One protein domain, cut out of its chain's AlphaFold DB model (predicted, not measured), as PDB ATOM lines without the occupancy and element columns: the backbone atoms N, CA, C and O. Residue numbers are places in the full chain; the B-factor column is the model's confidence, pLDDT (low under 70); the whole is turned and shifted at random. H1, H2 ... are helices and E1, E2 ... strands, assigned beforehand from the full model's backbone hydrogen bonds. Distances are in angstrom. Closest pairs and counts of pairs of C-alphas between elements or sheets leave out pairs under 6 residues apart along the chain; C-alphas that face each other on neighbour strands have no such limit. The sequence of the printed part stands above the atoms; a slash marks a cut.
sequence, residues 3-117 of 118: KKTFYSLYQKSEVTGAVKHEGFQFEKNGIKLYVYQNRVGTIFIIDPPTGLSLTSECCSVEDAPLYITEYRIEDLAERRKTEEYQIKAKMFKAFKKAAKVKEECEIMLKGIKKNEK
ATOM      1  N   LYS A   3     -37.913  16.607   8.142       97.75
ATOM      2  CA  LYS A   3     -37.744  15.769   6.938       97.75
ATOM      3  C   LYS A   3     -38.156  14.320   7.210       97.75
ATOM      4  O   LYS A   3     -37.847  13.773   8.274       97.75
ATOM      5  N   LYS A   4     -38.861  13.708   6.260       97.75
ATOM      6  CA  LYS A   4     -39.372  12.345   6.382       97.75
ATOM      7  C   LYS A   4     -39.633  11.718   5.016       97.75
ATOM      8  O   LYS A   4     -40.343  12.296   4.199       97.75
ATOM      9  N   THR A   5     -39.188  10.479   4.853       97.75
ATOM     10  CA  THR A   5     -39.668   9.583   3.802       97.75
ATOM     11  C   THR A   5     -40.923   8.853   4.280       97.75
ATOM     12  O   THR A   5     -40.937   8.256   5.364       97.75
ATOM     13  N   PHE A   6     -41.991   8.874   3.492       97.62
ATOM     14  CA  PHE A   6     -43.249   8.204   3.828       97.62
ATOM     15  C   PHE A   6     -43.941   7.662   2.577       97.62
ATOM     16  O   PHE A   6     -43.474   7.872   1.465       97.62
ATOM     17  N   TYR A   7     -45.036   6.928   2.772       97.62
ATOM     18  CA  TYR A   7     -45.901   6.506   1.674       97.62
ATOM     19  C   TYR A   7     -47.215   7.279   1.742       97.62
ATOM     20  O   TYR A   7     -47.672   7.581   2.847       97.62
ATOM     21  N   SER A   8     -47.832   7.535   0.596       97.06
ATOM     22  CA  SER A   8     -49.237   7.931   0.492       97.06
ATOM     23  C   SER A   8     -49.987   6.935  -0.387       97.06
ATOM     24  O   SER A   8     -49.384   6.172  -1.145       97.06
ATOM     25  N   LEU A   9     -51.308   6.912  -0.258       94.62
ATOM     26  CA  LEU A   9     -52.177   6.173  -1.149       94.62
ATOM     27  C   LEU A   9     -52.271   6.942  -2.467       94.62
ATOM     28  O   LEU A   9     -52.513   8.147  -2.492       94.62
ATOM     29  N   TYR A  10     -52.063   6.227  -3.558       86.12
ATOM     30  CA  TYR A  10     -52.260   6.704  -4.912       86.12
ATOM     31  C   TYR A  10     -53.406   5.911  -5.524       86.12
ATOM     32  O   TYR A  10     -53.392   4.678  -5.499       86.12
ATOM     33  N   GLN A  11     -54.378   6.626  -6.076       79.88
ATOM     34  CA  GLN A  11     -55.503   6.048  -6.788       79.88
ATOM     35  C   GLN A  11     -55.599   6.733  -8.149       79.88
ATOM     36  O   GLN A  11     -55.865   7.931  -8.231       79.88
ATOM     37  N   LYS A  12     -55.343   5.980  -9.221       75.31
ATOM     38  CA  LYS A  12     -55.574   6.436 -10.593       75.31
ATOM     39  C   LYS A  12     -56.289   5.337 -11.356       75.31
ATOM     40  O   LYS A  12     -55.724   4.262 -11.562       75.31
ATOM     41  N   SER A  13     -57.509   5.640 -11.793       76.56
ATOM     42  CA  SER A  13     -58.382   4.689 -12.486       76.56
ATOM     43  C   SER A  13     -58.515   3.394 -11.668       76.56
ATOM     44  O   SER A  13     -58.834   3.453 -10.482       76.56
ATOM     45  N   GLU A  14     -58.228   2.241 -12.267       73.00
ATOM     46  CA  GLU A  14     -58.328   0.920 -11.637       73.00
ATOM     47  C   GLU A  14     -57.120   0.566 -10.753       73.00
ATOM     48  O   GLU A  14     -57.122  -0.453 -10.063       73.00
ATOM     49  N   VAL A  15     -56.075   1.401 -10.739       70.25
ATOM     50  CA  VAL A  15     -54.842   1.121  -9.998       70.25
ATOM     51  C   VAL A  15     -54.844   1.879  -8.677       70.25
ATOM     52  O   VAL A  15     -54.741   3.108  -8.635       70.25
ATOM     53  N   THR A  16     -54.899   1.115  -7.586       84.81
ATOM     54  CA  THR A  16     -54.694   1.612  -6.222       84.81
ATOM     55  C   THR A  16     -53.412   1.021  -5.649       84.81
ATOM     56  O   THR A  16     -53.179  -0.184  -5.736       84.81
ATOM     57  N   GLY A  17     -52.566   1.862  -5.056       92.62
ATOM     58  CA  GLY A  17     -51.315   1.420  -4.449       92.62
ATOM     59  C   GLY A  17     -50.717   2.447  -3.498       92.62
ATOM     60  O   GLY A  17     -51.254   3.537  -3.315       92.62
ATOM     61  N   ALA A  18     -49.593   2.095  -2.879       95.62
ATOM     62  CA  ALA A  18     -48.828   3.010  -2.041       95.62
ATOM     63  C   ALA A  18     -47.614   3.532  -2.817       95.62
ATOM     64  O   ALA A  18     -46.858   2.745  -3.384       95.62
ATOM     65  N   VAL A  19     -47.413   4.849  -2.810       94.44
ATOM     66  CA  VAL A  19     -46.285   5.518  -3.474       94.44
ATOM     67  C   VAL A  19     -45.411   6.176  -2.421       94.44
ATOM     68  O   VAL A  19     -45.917   6.721  -1.443       94.44
ATOM     69  N   LYS A  20     -44.093   6.072  -2.595       96.56
ATOM     70  CA  LYS A  20     -43.092   6.617  -1.679       96.56
ATOM     71  C   LYS A  20     -42.774   8.067  -2.033       96.56
ATOM     72  O   LYS A  20     -42.572   8.389  -3.201       96.56
ATOM     73  N   HIS A  21     -42.673   8.910  -1.014       97.00
ATOM     74  CA  HIS A  21     -42.394  10.334  -1.133       97.00
ATOM     75  C   HIS A  21     -41.288  10.754  -0.173       97.00
ATOM     76  O   HIS A  21     -41.240  10.297   0.972       97.00
ATOM     77  N   GLU A  22     -40.451  11.673  -0.641       97.94
ATOM     78  CA  GLU A  22     -39.614  12.514   0.208       97.94
ATOM     79  C   GLU A  22     -40.394  13.786   0.537       97.94
ATOM     80  O   GLU A  22     -40.930  14.447  -0.352       97.94
ATOM     81  N   GLY A  23     -40.480  14.121   1.818       97.75
ATOM     82  CA  GLY A  23     -41.216  15.292   2.258       97.75
ATOM     83  C   GLY A  23     -40.970  15.594   3.725       97.75
ATOM     84  O   GLY A  23     -39.863  15.417   4.244       97.75
ATOM     85  N   PHE A  24     -42.007  16.069   4.404       98.50
ATOM     86  CA  PHE A  24     -41.909  16.550   5.772       98.50
ATOM     87  C   PHE A  24     -43.064  16.051   6.630       98.50
ATOM     88  O   PHE A  24     -44.159  15.762   6.159       98.50
ATOM     89  N   GLN A  25     -42.804  15.976   7.927       98.38
ATOM     90  CA  GLN A  25     -43.792  15.785   8.970       98.38
ATOM     91  C   GLN A  25     -43.975  17.091   9.734       98.38
ATOM     92  O   GLN A  25     -43.000  17.781  10.066       98.38
ATOM     93  N   PHE A  26     -45.222  17.378  10.077       97.81
ATOM     94  CA  PHE A  26     -45.585  18.439  11.002       97.81
ATOM     95  C   PHE A  26     -46.720  17.978  11.918       97.81
ATOM     96  O   PHE A  26     -47.305  16.911  11.717       97.81
ATOM     97  N   GLU A  27     -46.971  18.755  12.963       96.44
ATOM     98  CA  GLU A  27     -48.043  18.513  13.919       96.44
ATOM     99  C   GLU A  27     -48.906  19.770  14.014       96.44
ATOM    100  O   GLU A  27     -48.370  20.879  14.040       96.44
ATOM    101  N   LYS A  28     -50.228  19.595  14.027       94.56
ATOM    102  CA  LYS A  28     -51.197  20.671  14.245       94.56
ATOM    103  C   LYS A  28     -52.325  20.141  15.123       94.56
ATOM    104  O   LYS A  28     -52.871  19.080  14.828       94.56
ATOM    105  N   ASN A  29     -52.620  20.843  16.215       92.38
ATOM    106  CA  ASN A  29     -53.610  20.460  17.233       92.38
ATOM    107  C   ASN A  29     -53.485  18.981  17.665       92.38
ATOM    108  O   ASN A  29     -54.459  18.237  17.679       92.38
ATOM    109  N   GLY A  30     -52.256  18.524  17.937       92.06
ATOM    110  CA  GLY A  30     -51.969  17.142  18.351       92.06
ATOM    111  C   GLY A  30     -52.069  16.082  17.243       92.06
ATOM    112  O   GLY A  30     -51.814  14.902  17.492       92.06
ATOM    113  N   ILE A  31     -52.404  16.464  16.004       94.38
ATOM    114  CA  ILE A  31     -52.453  15.550  14.859       94.38
ATOM    115  C   ILE A  31     -51.155  15.637  14.065       94.38
ATOM    116  O   ILE A  31     -50.780  16.690  13.550       94.38
ATOM    117  N   LYS A  32     -50.495  14.489  13.909       97.19
ATOM    118  CA  LYS A  32     -49.331  14.335  13.032       97.19
ATOM    119  C   LYS A  32     -49.787  14.150  11.591       97.19
ATOM    120  O   LYS A  32     -50.552  13.231  11.304       97.19
ATOM    121  N   LEU A  33     -49.258  14.978  10.699       98.12
ATOM    122  CA  LEU A  33     -49.536  14.970   9.266       98.12
ATOM    123  C   LEU A  33     -48.228  14.908   8.480       98.12
ATOM    124  O   LEU A  33     -47.164  15.302   8.978       98.12
ATOM    125  N   TYR A  34     -48.304  14.399   7.254       98.50
ATOM    126  CA  TYR A  34     -47.190  14.457   6.310       98.50
ATOM    127  C   TYR A  34     -47.507  15.408   5.171       98.50
ATOM    128  O   TYR A  34     -48.666  15.680   4.884       98.50
ATOM    129  N   VAL A  35     -46.474  15.907   4.509       98.31
ATOM    130  CA  VAL A  35     -46.627  16.718   3.308       98.31
ATOM    131  C   VAL A  35     -45.478  16.469   2.352       98.31
ATOM    132  O   VAL A  35     -44.334  16.289   2.772       98.31
ATOM    133  N   TYR A  36     -45.790  16.443   1.063       97.88
ATOM    134  CA  TYR A  36     -44.809  16.503  -0.014       97.88
ATOM    135  C   TYR A  36     -45.298  17.479  -1.081       97.88
ATOM    136  O   TYR A  36     -46.494  17.755  -1.164       97.88
ATOM    137  N   GLN A  37     -44.377  17.976  -1.899       97.06
ATOM    138  CA  GLN A  37     -44.688  18.810  -3.054       97.06
ATOM    139  C   GLN A  37     -44.397  18.025  -4.331       97.06
ATOM    140  O   GLN A  37     -43.373  17.343  -4.434       97.06
ATOM    141  N   ASN A  38     -45.310  18.076  -5.296       94.38
ATOM    142  CA  ASN A  38     -45.062  17.509  -6.615       94.38
ATOM    143  C   ASN A  38     -44.171  18.446  -7.455       94.38
ATOM    144  O   ASN A  38     -43.848  19.566  -7.066       94.38
ATOM    145  N   ARG A  39     -43.800  18.000  -8.658       92.94
ATOM    146  CA  ARG A  39     -42.938  18.773  -9.572       92.94
ATOM    147  C   ARG A  39     -43.573  20.063 -10.107       92.94
ATOM    148  O   ARG A  39     -42.860  20.882 -10.667       92.94
ATOM    149  N   VAL A  40     -44.888  20.213  -9.973       93.00
ATOM    150  CA  VAL A  40     -45.662  21.364 -10.466       93.00
ATOM    151  C   VAL A  40     -45.885  22.393  -9.344       93.00
ATOM    152  O   VAL A  40     -46.541  23.404  -9.550       93.00
ATOM    153  N   GLY A  41     -45.328  22.163  -8.149       94.06
ATOM    154  CA  GLY A  41     -45.448  23.078  -7.014       94.06
ATOM    155  C   GLY A  41     -46.704  22.870  -6.161       94.06
ATOM    156  O   GLY A  41     -46.920  23.616  -5.212       94.06
ATOM    157  N   THR A  42     -47.518  21.850  -6.442       96.88
ATOM    158  CA  THR A  42     -48.674  21.504  -5.604       96.88
ATOM    159  C   THR A  42     -48.219  20.684  -4.402       96.88
ATOM    160  O   THR A  42     -47.606  19.624  -4.571       96.88
ATOM    161  N   ILE A  43     -48.538  21.141  -3.192       97.50
ATOM    162  CA  ILE A  43     -48.371  20.355  -1.971       97.50
ATOM    163  C   ILE A  43     -49.550  19.409  -1.777       97.50
ATOM    164  O   ILE A  43     -50.668  19.708  -2.181       97.50
ATOM    165  N   PHE A  44     -49.307  18.287  -1.112       97.56
ATOM    166  CA  PHE A  44     -50.332  17.337  -0.691       97.56
ATOM    167  C   PHE A  44     -50.154  17.063   0.790       97.56
ATOM    168  O   PHE A  44     -49.089  16.592   1.195       97.56
ATOM    169  N   ILE A  45     -51.179  17.340   1.594       97.88
ATOM    170  CA  ILE A  45     -51.145  17.094   3.037       97.88
ATOM    171  C   ILE A  45     -51.828  15.766   3.315       97.88
ATOM    172  O   ILE A  45     -53.002  15.592   3.017       97.88
ATOM    173  N   ILE A  46     -51.086  14.829   3.885       97.94
ATOM    174  CA  ILE A  46     -51.449  13.422   3.986       97.94
ATOM    175  C   ILE A  46     -51.782  13.057   5.430       97.94
ATOM    176  O   ILE A  46     -50.999  13.345   6.340       97.94
ATOM    177  N   ASP A  47     -52.900  12.352   5.619       97.62
ATOM    178  CA  ASP A  47     -53.229  11.651   6.861       97.62
ATOM    179  C   ASP A  47     -52.431  10.333   6.944       97.62
ATOM    180  O   ASP A  47     -52.660   9.409   6.157       97.62
ATOM    181  N   PRO A  48     -51.463  10.200   7.872       97.81
ATOM    182  CA  PRO A  48     -50.549   9.059   7.893       97.81
ATOM    183  C   PRO A  48     -51.180   7.661   8.013       97.81
ATOM    184  O   PRO A  48     -50.638   6.737   7.399       97.81
ATOM    185  N   PRO A  49     -52.248   7.440   8.809       97.75
ATOM    186  CA  PRO A  49     -52.872   6.126   8.949       97.75
ATOM    187  C   PRO A  49     -53.517   5.603   7.666       97.75
ATOM    188  O   PRO A  49     -53.472   4.399   7.424       97.75
ATOM    189  N   THR A  50     -54.098   6.486   6.853       97.06
ATOM    190  CA  THR A  50     -54.791   6.112   5.608       97.06
ATOM    191  C   THR A  50     -53.952   6.355   4.359       97.06
ATOM    192  O   THR A  50     -54.264   5.827   3.295       97.06
ATOM    193  N   GLY A  51     -52.895   7.163   4.465       97.12
ATOM    194  CA  GLY A  51     -52.101   7.604   3.326       97.12
ATOM    195  C   GLY A  51     -52.860   8.545   2.390       97.12
ATOM    196  O   GLY A  51     -52.316   8.912   1.353       97.12
ATOM    197  N   LEU A  52     -54.093   8.932   2.715       95.56
ATOM    198  CA  LEU A  52     -54.918   9.775   1.860       95.56
ATOM    199  C   LEU A  52     -54.539  11.244   1.999       95.56
ATOM    200  O   LEU A  52     -54.178  11.713   3.080       95.56
ATOM    201  N   SER A  53     -54.670  11.971   0.892       95.38
ATOM    202  CA  SER A  53     -54.567  13.423   0.908       95.38
ATOM    203  C   SER A  53     -55.811  14.029   1.554       95.38
ATOM    204  O   SER A  53     -56.930  13.758   1.125       95.38
ATOM    205  N   LEU A  54     -55.603  14.856   2.573       95.12
ATOM    206  CA  LEU A  54     -56.621  15.716   3.173       95.12
ATOM    207  C   LEU A  54     -56.860  16.962   2.320       95.12
ATOM    208  O   LEU A  54     -57.979  17.464   2.263       95.12
ATOM    209  N   THR A  55     -55.806  17.468   1.674       95.12
ATOM    210  CA  THR A  55     -55.886  18.593   0.741       95.12
ATOM    211  C   THR A  55     -54.689  18.670  -0.186       95.12
ATOM    212  O   THR A  55     -53.621  18.130   0.114       95.12
ATOM    213  N   SER A  56     -54.869  19.398  -1.284       95.31
ATOM    214  CA  SER A  56     -53.813  19.775  -2.210       95.31
ATOM    215  C   SER A  56     -53.887  21.260  -2.525       95.31
ATOM    216  O   SER A  56     -54.963  21.743  -2.858       95.31
ATOM    217  N   GLU A  57     -52.758  21.958  -2.449       96.50
ATOM    218  CA  GLU A  57     -52.702  23.420  -2.565       96.50
ATOM    219  C   GLU A  57     -51.472  23.841  -3.373       96.50
ATOM    220  O   GLU A  57     -50.433  23.182  -3.323       96.50
ATOM    221  N   CYS A  58     -51.562  24.944  -4.112       95.69
ATOM    222  CA  CYS A  58     -50.429  25.510  -4.848       95.69
ATOM    223  C   CYS A  58     -49.678  26.523  -3.971       95.69
ATOM    224  O   CYS A  58     -49.849  27.730  -4.127       95.69
ATOM    225  N   CYS A  59     -48.876  26.030  -3.028       93.75
ATOM    226  CA  CYS A  59     -48.098  26.846  -2.090       93.75
ATOM    227  C   CYS A  59     -46.764  26.174  -1.719       93.75
ATOM    228  O   CYS A  59     -46.425  25.107  -2.242       93.75
ATOM    229  N   SER A  60     -45.980  26.814  -0.846       95.06
ATOM    230  CA  SER A  60     -44.747  26.231  -0.313       95.06
ATOM    231  C   SER A  60     -45.046  25.121   0.704       95.06
ATOM    232  O   SER A  60     -46.136  25.034   1.272       95.06
ATOM    233  N   VAL A  61     -44.067  24.249   0.960       95.94
ATOM    234  CA  VAL A  61     -44.219  23.192   1.972       95.94
ATOM    235  C   VAL A  61     -44.283  23.786   3.379       95.94
ATOM    236  O   VAL A  61     -44.973  23.250   4.247       95.94
ATOM    237  N   GLU A  62     -43.587  24.897   3.589       96.12
ATOM    238  CA  GLU A  62     -43.527  25.655   4.832       96.12
ATOM    239  C   GLU A  62     -44.905  26.205   5.226       96.12
ATOM    240  O   GLU A  62     -45.243  26.207   6.411       96.12
ATOM    241  N   ASP A  63     -45.726  26.568   4.235       96.31
ATOM    242  CA  ASP A  63     -47.081  27.092   4.436       96.31
ATOM    243  C   ASP A  63     -48.132  25.995   4.658       96.31
ATOM    244  O   ASP A  63     -49.260  26.293   5.054       96.31
ATOM    245  N   ALA A  64     -47.792  24.716   4.457       96.12
ATOM    246  CA  ALA A  64     -48.736  23.600   4.568       96.12
ATOM    247  C   ALA A  64     -49.593  23.606   5.855       96.12
ATOM    248  O   ALA A  64     -50.800  23.360   5.760       96.12
ATOM    249  N   PRO A  65     -49.060  23.923   7.056       96.00
ATOM    250  CA  PRO A  65     -49.876  23.977   8.269       96.00
ATOM    251  C   PRO A  65     -51.024  24.996   8.214       96.00
ATOM    252  O   PRO A  65     -52.024  24.798   8.907       96.00
ATOM    253  N   LEU A  66     -50.922  26.060   7.409       95.19
ATOM    254  CA  LEU A  66     -51.972  27.077   7.259       95.19
ATOM    255  C   LEU A  66     -53.222  26.518   6.565       95.19
ATOM    256  O   LEU A  66     -54.335  26.927   6.877       95.19
ATOM    257  N   TYR A  67     -53.053  25.514   5.704       94.38
ATOM    258  CA  TYR A  67     -54.127  24.937   4.886       94.38
ATOM    259  C   TYR A  67     -54.894  23.791   5.563       94.38
ATOM    260  O   TYR A  67     -55.844  23.233   5.005       94.38
ATOM    261  N   ILE A  68     -54.520  23.441   6.793       95.19
ATOM    262  CA  ILE A  68     -55.291  22.525   7.636       95.19
ATOM    263  C   ILE A  68     -56.121  23.348   8.612       95.19
ATOM    264  O   ILE A  68     -55.638  23.747   9.668       95.19
ATOM    265  N   THR A  69     -57.361  23.643   8.240       93.69
ATOM    266  CA  THR A  69     -58.304  24.380   9.089       93.69
ATOM    267  C   THR A  69     -58.749  23.543  10.292       93.69
ATOM    268  O   THR A  69     -58.623  22.317  10.287       93.69
ATOM    269  N   GLU A  70     -59.299  24.192  11.319       93.44
ATOM    270  CA  GLU A  70     -59.888  23.501  12.478       93.44
ATOM    271  C   GLU A  70     -61.031  22.574  12.052       93.44
ATOM    272  O   GLU A  70     -61.034  21.404  12.418       93.44
ATOM    273  N   TYR A  71     -61.893  23.035  11.139       93.75
ATOM    274  CA  TYR A  71     -62.941  22.209  10.533       93.75
ATOM    275  C   TYR A  71     -62.404  20.901   9.923       93.75
ATOM    276  O   TYR A  71     -62.990  19.840  10.104       93.75
ATOM    277  N   ARG A  72     -61.261  20.940   9.222       93.56
ATOM    278  CA  ARG A  72     -60.646  19.724   8.653       93.56
ATOM    279  C   ARG A  72     -60.127  18.771   9.722       93.56
ATOM    280  O   ARG A  72     -60.124  17.560   9.516       93.56
ATOM    281  N   ILE A  73     -59.645  19.315  10.833       94.06
ATOM    282  CA  ILE A  73     -59.171  18.531  11.974       94.06
ATOM    283  C   ILE A  73     -60.349  17.823  12.649       94.06
ATOM    284  O   ILE A  73     -60.248  16.630  12.936       94.06
ATOM    285  N   GLU A  74     -61.464  18.527  12.835       95.19
ATOM    286  CA  GLU A  74     -62.706  17.977  13.386       95.19
ATOM    287  C   GLU A  74     -63.325  16.922  12.459       95.19
ATOM    288  O   GLU A  74     -63.581  15.802  12.900       95.19
ATOM    289  N   ASP A  75     -63.458  17.210  11.158       94.75
ATOM    290  CA  ASP A  75     -63.933  16.241  10.155       94.75
ATOM    291  C   ASP A  75     -63.050  14.984  10.128       94.75
ATOM    292  O   ASP A  75     -63.557  13.861  10.120       94.75
ATOM    293  N   LEU A  76     -61.722  15.129  10.202       95.88
ATOM    294  CA  LEU A  76     -60.817  13.982  10.309       95.88
ATOM    295  C   LEU A  76     -61.032  13.188  11.608       95.88
ATOM    296  O   LEU A  76     -60.957  11.955  11.588       95.88
ATOM    297  N   ALA A  77     -61.279  13.862  12.733       95.56
ATOM    298  CA  ALA A  77     -61.553  13.213  14.011       95.56
ATOM    299  C   ALA A  77     -62.866  12.414  13.982       95.56
ATOM    300  O   ALA A  77     -62.896  11.290  14.485       95.56
ATOM    301  N   GLU A  78     -63.912  12.934  13.337       97.19
ATOM    302  CA  GLU A  78     -65.170  12.206  13.147       97.19
ATOM    303  C   GLU A  78     -65.006  11.040  12.170       97.19
ATOM    304  O   GLU A  78     -65.392   9.911  12.478       97.19
ATOM    305  N   ARG A  79     -64.325  11.254  11.037       96.31
ATOM    306  CA  ARG A  79     -64.017  10.185  10.072       96.31
ATOM    307  C   ARG A  79     -63.270   9.030  10.721       96.31
ATOM    308  O   ARG A  79     -63.568   7.883  10.428       96.31
ATOM    309  N   ARG A  80     -62.344   9.294  11.648       96.69
ATOM    310  CA  ARG A  80     -61.597   8.247  12.374       96.69
ATOM    311  C   ARG A  80     -62.481   7.262  13.139       96.69
ATOM    312  O   ARG A  80     -62.044   6.134  13.377       96.69
ATOM    313  N   LYS A  81     -63.697   7.664  13.512       97.38
ATOM    314  CA  LYS A  81     -64.663   6.817  14.224       97.38
ATOM    315  C   LYS A  81     -65.434   5.883  13.285       97.38
ATOM    316  O   LYS A  81     -66.059   4.944  13.767       97.38
ATOM    317  N   THR A  82     -65.404   6.114  11.971       98.19
ATOM    318  CA  THR A  82     -66.197   5.340  11.009       98.19
ATOM    319  C   THR A  82     -65.507   4.039  10.607       98.19
ATOM    320  O   THR A  82     -64.278   3.948  10.533       98.19
ATOM    321  N   GLU A  83     -66.305   3.018  10.289       98.06
ATOM    322  CA  GLU A  83     -65.795   1.747   9.766       98.06
ATOM    323  C   GLU A  83     -65.053   1.936   8.434       98.06
ATOM    324  O   GLU A  83     -63.996   1.342   8.217       98.06
ATOM    325  N   GLU A  84     -65.543   2.837   7.578       96.56
ATOM    326  CA  GLU A  84     -64.912   3.175   6.301       96.56
ATOM    327  C   GLU A  84     -63.457   3.631   6.486       96.56
ATOM    328  O   GLU A  84     -62.557   3.178   5.772       96.56
ATOM    329  N   TYR A  85     -63.192   4.491   7.474       97.50
ATOM    330  CA  TYR A  85     -61.833   4.931   7.774       97.50
ATOM    331  C   TYR A  85     -60.951   3.766   8.232       97.50
ATOM    332  O   TYR A  85     -59.808   3.636   7.786       97.50
ATOM    333  N   GLN A  86     -61.481   2.887   9.085       98.06
ATOM    334  CA  GLN A  86     -60.746   1.714   9.563       98.06
ATOM    335  C   GLN A  86     -60.407   0.752   8.415       98.06
ATOM    336  O   GLN A  86     -59.297   0.212   8.366       98.06
ATOM    337  N   ILE A  87     -61.319   0.576   7.454       96.75
ATOM    338  CA  ILE A  87     -61.078  -0.201   6.231       96.75
ATOM    339  C   ILE A  87     -59.971   0.455   5.397       96.75
ATOM    340  O   ILE A  87     -58.992  -0.213   5.056       96.75
ATOM    341  N   LYS A  88     -60.053   1.766   5.140       95.25
ATOM    342  CA  LYS A  88     -59.032   2.514   4.382       95.25
ATOM    343  C   LYS A  88     -57.649   2.423   5.027       95.25
ATOM    344  O   LYS A  88     -56.662   2.183   4.333       95.25
ATOM    345  N   ALA A  89     -57.565   2.535   6.352       97.75
ATOM    346  CA  ALA A  89     -56.309   2.387   7.083       97.75
ATOM    347  C   ALA A  89     -55.716   0.971   6.940       97.75
ATOM    348  O   ALA A  89     -54.514   0.810   6.696       97.75
ATOM    349  N   LYS A  90     -56.552  -0.076   7.029       97.50
ATOM    350  CA  LYS A  90     -56.127  -1.470   6.799       97.50
ATOM    351  C   LYS A  90     -55.650  -1.686   5.360       97.50
ATOM    352  O   LYS A  90     -54.584  -2.272   5.160       97.50
ATOM    353  N   MET A  91     -56.387  -1.171   4.376       95.81
ATOM    354  CA  MET A  91     -56.015  -1.233   2.959       95.81
ATOM    355  C   MET A  91     -54.668  -0.557   2.710       95.81
ATOM    356  O   MET A  91     -53.762  -1.162   2.138       95.81
ATOM    357  N   PHE A  92     -54.487   0.670   3.200       97.06
ATOM    358  CA  PHE A  92     -53.234   1.393   3.023       97.06
ATOM    359  C   PHE A  92     -52.050   0.679   3.678       97.06
ATOM    360  O   PHE A  92     -50.974   0.584   3.084       97.06
ATOM    361  N   LYS A  93     -52.243   0.093   4.867       97.75
ATOM    362  CA  LYS A  93     -51.220  -0.742   5.513       97.75
ATOM    363  C   LYS A  93     -50.810  -1.926   4.629       97.75
ATOM    364  O   LYS A  93     -49.612  -2.204   4.526       97.75
ATOM    365  N   ALA A  94     -51.767  -2.595   3.981       97.12
ATOM    366  CA  ALA A  94     -51.493  -3.695   3.059       97.12
ATOM    367  C   ALA A  94     -50.731  -3.217   1.811       97.12
ATOM    368  O   ALA A  94     -49.677  -3.772   1.493       97.12
ATOM    369  N   PHE A  95     -51.179  -2.133   1.170       96.31
ATOM    370  CA  PHE A  95     -50.495  -1.564   0.005       96.31
ATOM    371  C   PHE A  95     -49.078  -1.094   0.324       96.31
ATOM    372  O   PHE A  95     -48.150  -1.360  -0.436       96.31
ATOM    373  N   LYS A  96     -48.877  -0.454   1.478       96.44
ATOM    374  CA  LYS A  96     -47.549  -0.050   1.950       96.44
ATOM    375  C   LYS A  96     -46.629  -1.254   2.143       96.44
ATOM    376  O   LYS A  96     -45.447  -1.167   1.819       96.44
ATOM    377  N   LYS A  97     -47.142  -2.373   2.670       96.56
ATOM    378  CA  LYS A  97     -46.362  -3.613   2.798       96.56
ATOM    379  C   LYS A  97     -45.991  -4.165   1.420       96.56
ATOM    380  O   LYS A  97     -44.826  -4.474   1.204       96.56
ATOM    381  N   ALA A  98     -46.946  -4.227   0.494       95.38
ATOM    382  CA  ALA A  98     -46.701  -4.694  -0.870       95.38
ATOM    383  C   ALA A  98     -45.663  -3.826  -1.608       95.38
ATOM    384  O   ALA A  98     -44.753  -4.360  -2.234       95.38
ATOM    385  N   ALA A  99     -45.745  -2.499  -1.474       94.38
ATOM    386  CA  ALA A  99     -44.786  -1.571  -2.074       94.38
ATOM    387  C   ALA A  99     -43.359  -1.783  -1.541       94.38
ATOM    388  O   ALA A  99     -42.413  -1.813  -2.321       94.38
ATOM    389  N   LYS A 100     -43.204  -2.009  -0.230       94.44
ATOM    390  CA  LYS A 100     -41.900  -2.327   0.369       94.44
ATOM    391  C   LYS A 100     -41.318  -3.641  -0.144       94.44
ATOM    392  O   LYS A 100     -40.156  -3.668  -0.525       94.44
ATOM    393  N   VAL A 101     -42.129  -4.699  -0.198       95.94
ATOM    394  CA  VAL A 101     -41.689  -5.999  -0.735       95.94
ATOM    395  C   VAL A 101     -41.249  -5.850  -2.191       95.94
ATOM    396  O   VAL A 101     -40.203  -6.359  -2.573       95.94
ATOM    397  N   LYS A 102     -42.000  -5.088  -2.997       93.12
ATOM    398  CA  LYS A 102     -41.611  -4.781  -4.376       93.12
ATOM    399  C   LYS A 102     -40.247  -4.080  -4.443       93.12
ATOM    400  O   LYS A 102     -39.404  -4.505  -5.225       93.12
ATOM    401  N   GLU A 103     -40.020  -3.051  -3.621       92.69
ATOM    402  CA  GLU A 103     -38.723  -2.356  -3.540       92.69
ATOM    403  C   GLU A 103     -37.579  -3.324  -3.190       92.69
ATOM    404  O   GLU A 103     -36.528  -3.298  -3.830       92.69
ATOM    405  N   GLU A 104     -37.784  -4.210  -2.213       93.25
ATOM    406  CA  GLU A 104     -36.799  -5.220  -1.806       93.25
ATOM    407  C   GLU A 104     -36.488  -6.205  -2.943       93.25
ATOM    408  O   GLU A 104     -35.317  -6.455  -3.241       93.25
ATOM    409  N   CYS A 105     -37.510  -6.716  -3.635       92.94
ATOM    410  CA  CYS A 105     -37.335  -7.593  -4.794       92.94
ATOM    411  C   CYS A 105     -36.569  -6.898  -5.931       92.94
ATOM    412  O   CYS A 105     -35.677  -7.495  -6.532       92.94
ATOM    413  N   GLU A 106     -36.870  -5.628  -6.219       93.12
ATOM    414  CA  GLU A 106     -36.157  -4.852  -7.239       93.12
ATOM    415  C   GLU A 106     -34.677  -4.645  -6.888       93.12
ATOM    416  O   GLU A 106     -33.818  -4.695  -7.774       93.12
ATOM    417  N   ILE A 107     -34.359  -4.434  -5.607       91.88
ATOM    418  CA  ILE A 107     -32.978  -4.333  -5.121       91.88
ATOM    419  C   ILE A 107     -32.253  -5.671  -5.292       91.88
ATOM    420  O   ILE A 107     -31.151  -5.690  -5.847       91.88
ATOM    421  N   MET A 108     -32.875  -6.784  -4.889       89.62
ATOM    422  CA  MET A 108     -32.303  -8.126  -5.057       89.62
ATOM    423  C   MET A 108     -32.015  -8.435  -6.531       89.62
ATOM    424  O   MET A 108     -30.900  -8.824  -6.873       89.62
ATOM    425  N   LEU A 109     -32.976  -8.176  -7.426       90.00
ATOM    426  CA  LEU A 109     -32.812  -8.389  -8.869       90.00
ATOM    427  C   LEU A 109     -31.671  -7.553  -9.464       90.00
ATOM    428  O   LEU A 109     -30.927  -8.037 -10.317       90.00
ATOM    429  N   LYS A 110     -31.505  -6.299  -9.022       86.88
ATOM    430  CA  LYS A 110     -30.373  -5.455  -9.440       86.88
ATOM    431  C   LYS A 110     -29.034  -5.990  -8.927       86.88
ATOM    432  O   LYS A 110     -28.040  -5.853  -9.636       86.88
ATOM    433  N   GLY A 111     -29.003  -6.576  -7.730       82.31
ATOM    434  CA  GLY A 111     -27.819  -7.231  -7.169       82.31
ATOM    435  C   GLY A 111     -27.395  -8.458  -7.977       82.31
ATOM    436  O   GLY A 111     -26.238  -8.551  -8.376       82.31
ATOM    437  N   ILE A 112     -28.347  -9.336  -8.311       80.75
ATOM    438  CA  ILE A 112     -28.105 -10.536  -9.131       80.75
ATOM    439  C   ILE A 112     -27.509 -10.149 -10.494       80.75
ATOM    440  O   ILE A 112     -26.434 -10.619 -10.854       80.75
ATOM    441  N   LYS A 113     -28.125  -9.188 -11.199       74.44
ATOM    442  CA  LYS A 113     -27.652  -8.714 -12.517       74.44
ATOM    443  C   LYS A 113     -26.264  -8.061 -12.505       74.44
ATOM    444  O   LYS A 113     -25.646  -7.935 -13.559       74.44
ATOM    445  N   LYS A 114     -25.796  -7.563 -11.355       68.81
ATOM    446  CA  LYS A 114     -24.435  -7.021 -11.214       68.81
ATOM    447  C   LYS A 114     -23.400  -8.127 -11.023       68.81
ATOM    448  O   LYS A 114     -22.294  -7.978 -11.525       68.81
ATOM    449  N   ASN A 115     -23.770  -9.217 -10.355       61.69
ATOM    450  CA  ASN A 115     -22.882 -10.355 -10.119       61.69
ATOM    451  C   ASN A 115     -22.705 -11.244 -11.362       61.69
ATOM    452  O   ASN A 115     -21.662 -11.860 -11.503       61.69
ATOM    453  N   GLU A 116     -23.670 -11.267 -12.288       60.41
ATOM    454  CA  GLU A 116     -23.555 -11.982 -13.578       60.41
ATOM    455  C   GLU A 116     -22.638 -11.285 -14.606       60.41
ATOM    456  O   GLU A 116     -22.406 -11.817 -15.688       60.41
ATOM    457  N   LYS A 117     -22.141 -10.077 -14.308       55.41
ATOM    458  CA  LYS A 117     -21.251  -9.292 -15.186       55.41
ATOM    459  C   LYS A 117     -19.771  -9.341 -14.769       55.41
ATOM    460  O   LYS A 117     -19.007  -8.486 -15.217       55.41
TER     461      LYS A 117
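This is residues 3 to 117 of the 118 residues of an uncharacterized protein of Lachnospiraceae bacterium MD335 (UniProt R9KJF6). A five-stranded antiparallel sheet, E1 to E5, curls like part of a barrel, and one very long helix, H3, crosses over E1 and E2 and runs on as an arm that sticks out with residues 101 to 117. Short H1 packs beside E3, E4 and E5, and H2 grazes the sheet before the chain turns a corner into H3, the two helices forming an L. The printed part has 115 residues, with five named strands followed by three named helices, E1 E2 E3 E4 E5 H1 H2 H3, and its class is mixed, helices and strands. The sheet's order is E1 - E2 - E3 - E4 - E5, antiparallel throughout. The whole is only just loose, close to compact, with a radius of gyration of the C-alphas of 16.5 A, and it is elongated, spanning 58 by 34 by 28 A.

E1, residues 3 to 12, and E2, residues 15 to 28, form a hairpin, with N 8 and O 19 at 2.9 A and N 10 and O 17 at 2.8 A, within hydrogen-bond range. E2 bends by 86 degrees at residue 22, and its pairing is staggered: residues 15 to 24 pair with E1, and residues 24 to 28 with E3, residues 31 to 37. E2 and E3 form a hairpin, with N 26 and O 33 at 3.0 A. E3 and E4, residues 42 to 46, form the next hairpin, with N 46 and O 34 at 2.8 A. E4 and E5, residues 53 to 58, form the last, with N 43 and O 57 at 2.8 A. The five strands make a meander, each strand the antiparallel neighbour of the one before. The sheet is strongly twisted, and its curl is 118 degrees. The closest C-alphas of its edge strands E1 and E5, those of Ser 8 and Ser 53, are 7.7 A apart. H1, residues 64 to 67, is on the sheet at a height of 6.5 A, over none of the strands, but only just: 2 of its 4 C-alphas fall on E5. Its closest C-alpha pair with E4 is Ala 64 and Ile 45, 7.1 A. H2, residues 70 to 79, is apart from H1 and only grazes the sheet with its residues 70 to 77. H3, residues 83 to 115, is on the sheet at a height of 6.5 A, over E1 and E2, and runs across the strands, at 71 degrees to E1 on the local plane. The closest C-alphas of H3 and E2 are those of Lys 96 and Ala 18, 5.2 A. H2 and H3 are close but not clearly touching, about perpendicular at 90 degrees, with the C-alphas of Arg 79 and Tyr 85 closest at 6.1 A. Every O i to N i+4 pair is within hydrogen-bond range in H2 and H3; H1 is too short for such a pair.

E1 begins at C-alpha 3, (-37.744, 15.769, 6.938), and is 26.7 A long from first to last C-alpha. E2 measures 31.4 A and E3 19.8 A, while E4, five residues, and E5, six residues, are shorter. H1 has four residues, and H2 measures 14.1 A. H3 runs 48.8 A from C-alpha 83 at (-65.795, 1.747, 9.766) to C-alpha 115 at (-22.882, -10.355, -10.119).

The two C-alphas farthest apart, those of Tyr 71 and Lys 117, are 58.2 A apart. Without residues 101 to 117, which stand free, the body of 98 residues spans 32 by 31 by 24 A. The printed part has no cut and no long link; the link from E4 to E5 is short, and the others are tight. Mean pLDDT of the printed part is 93.0, with residues 114 to 117 under 70.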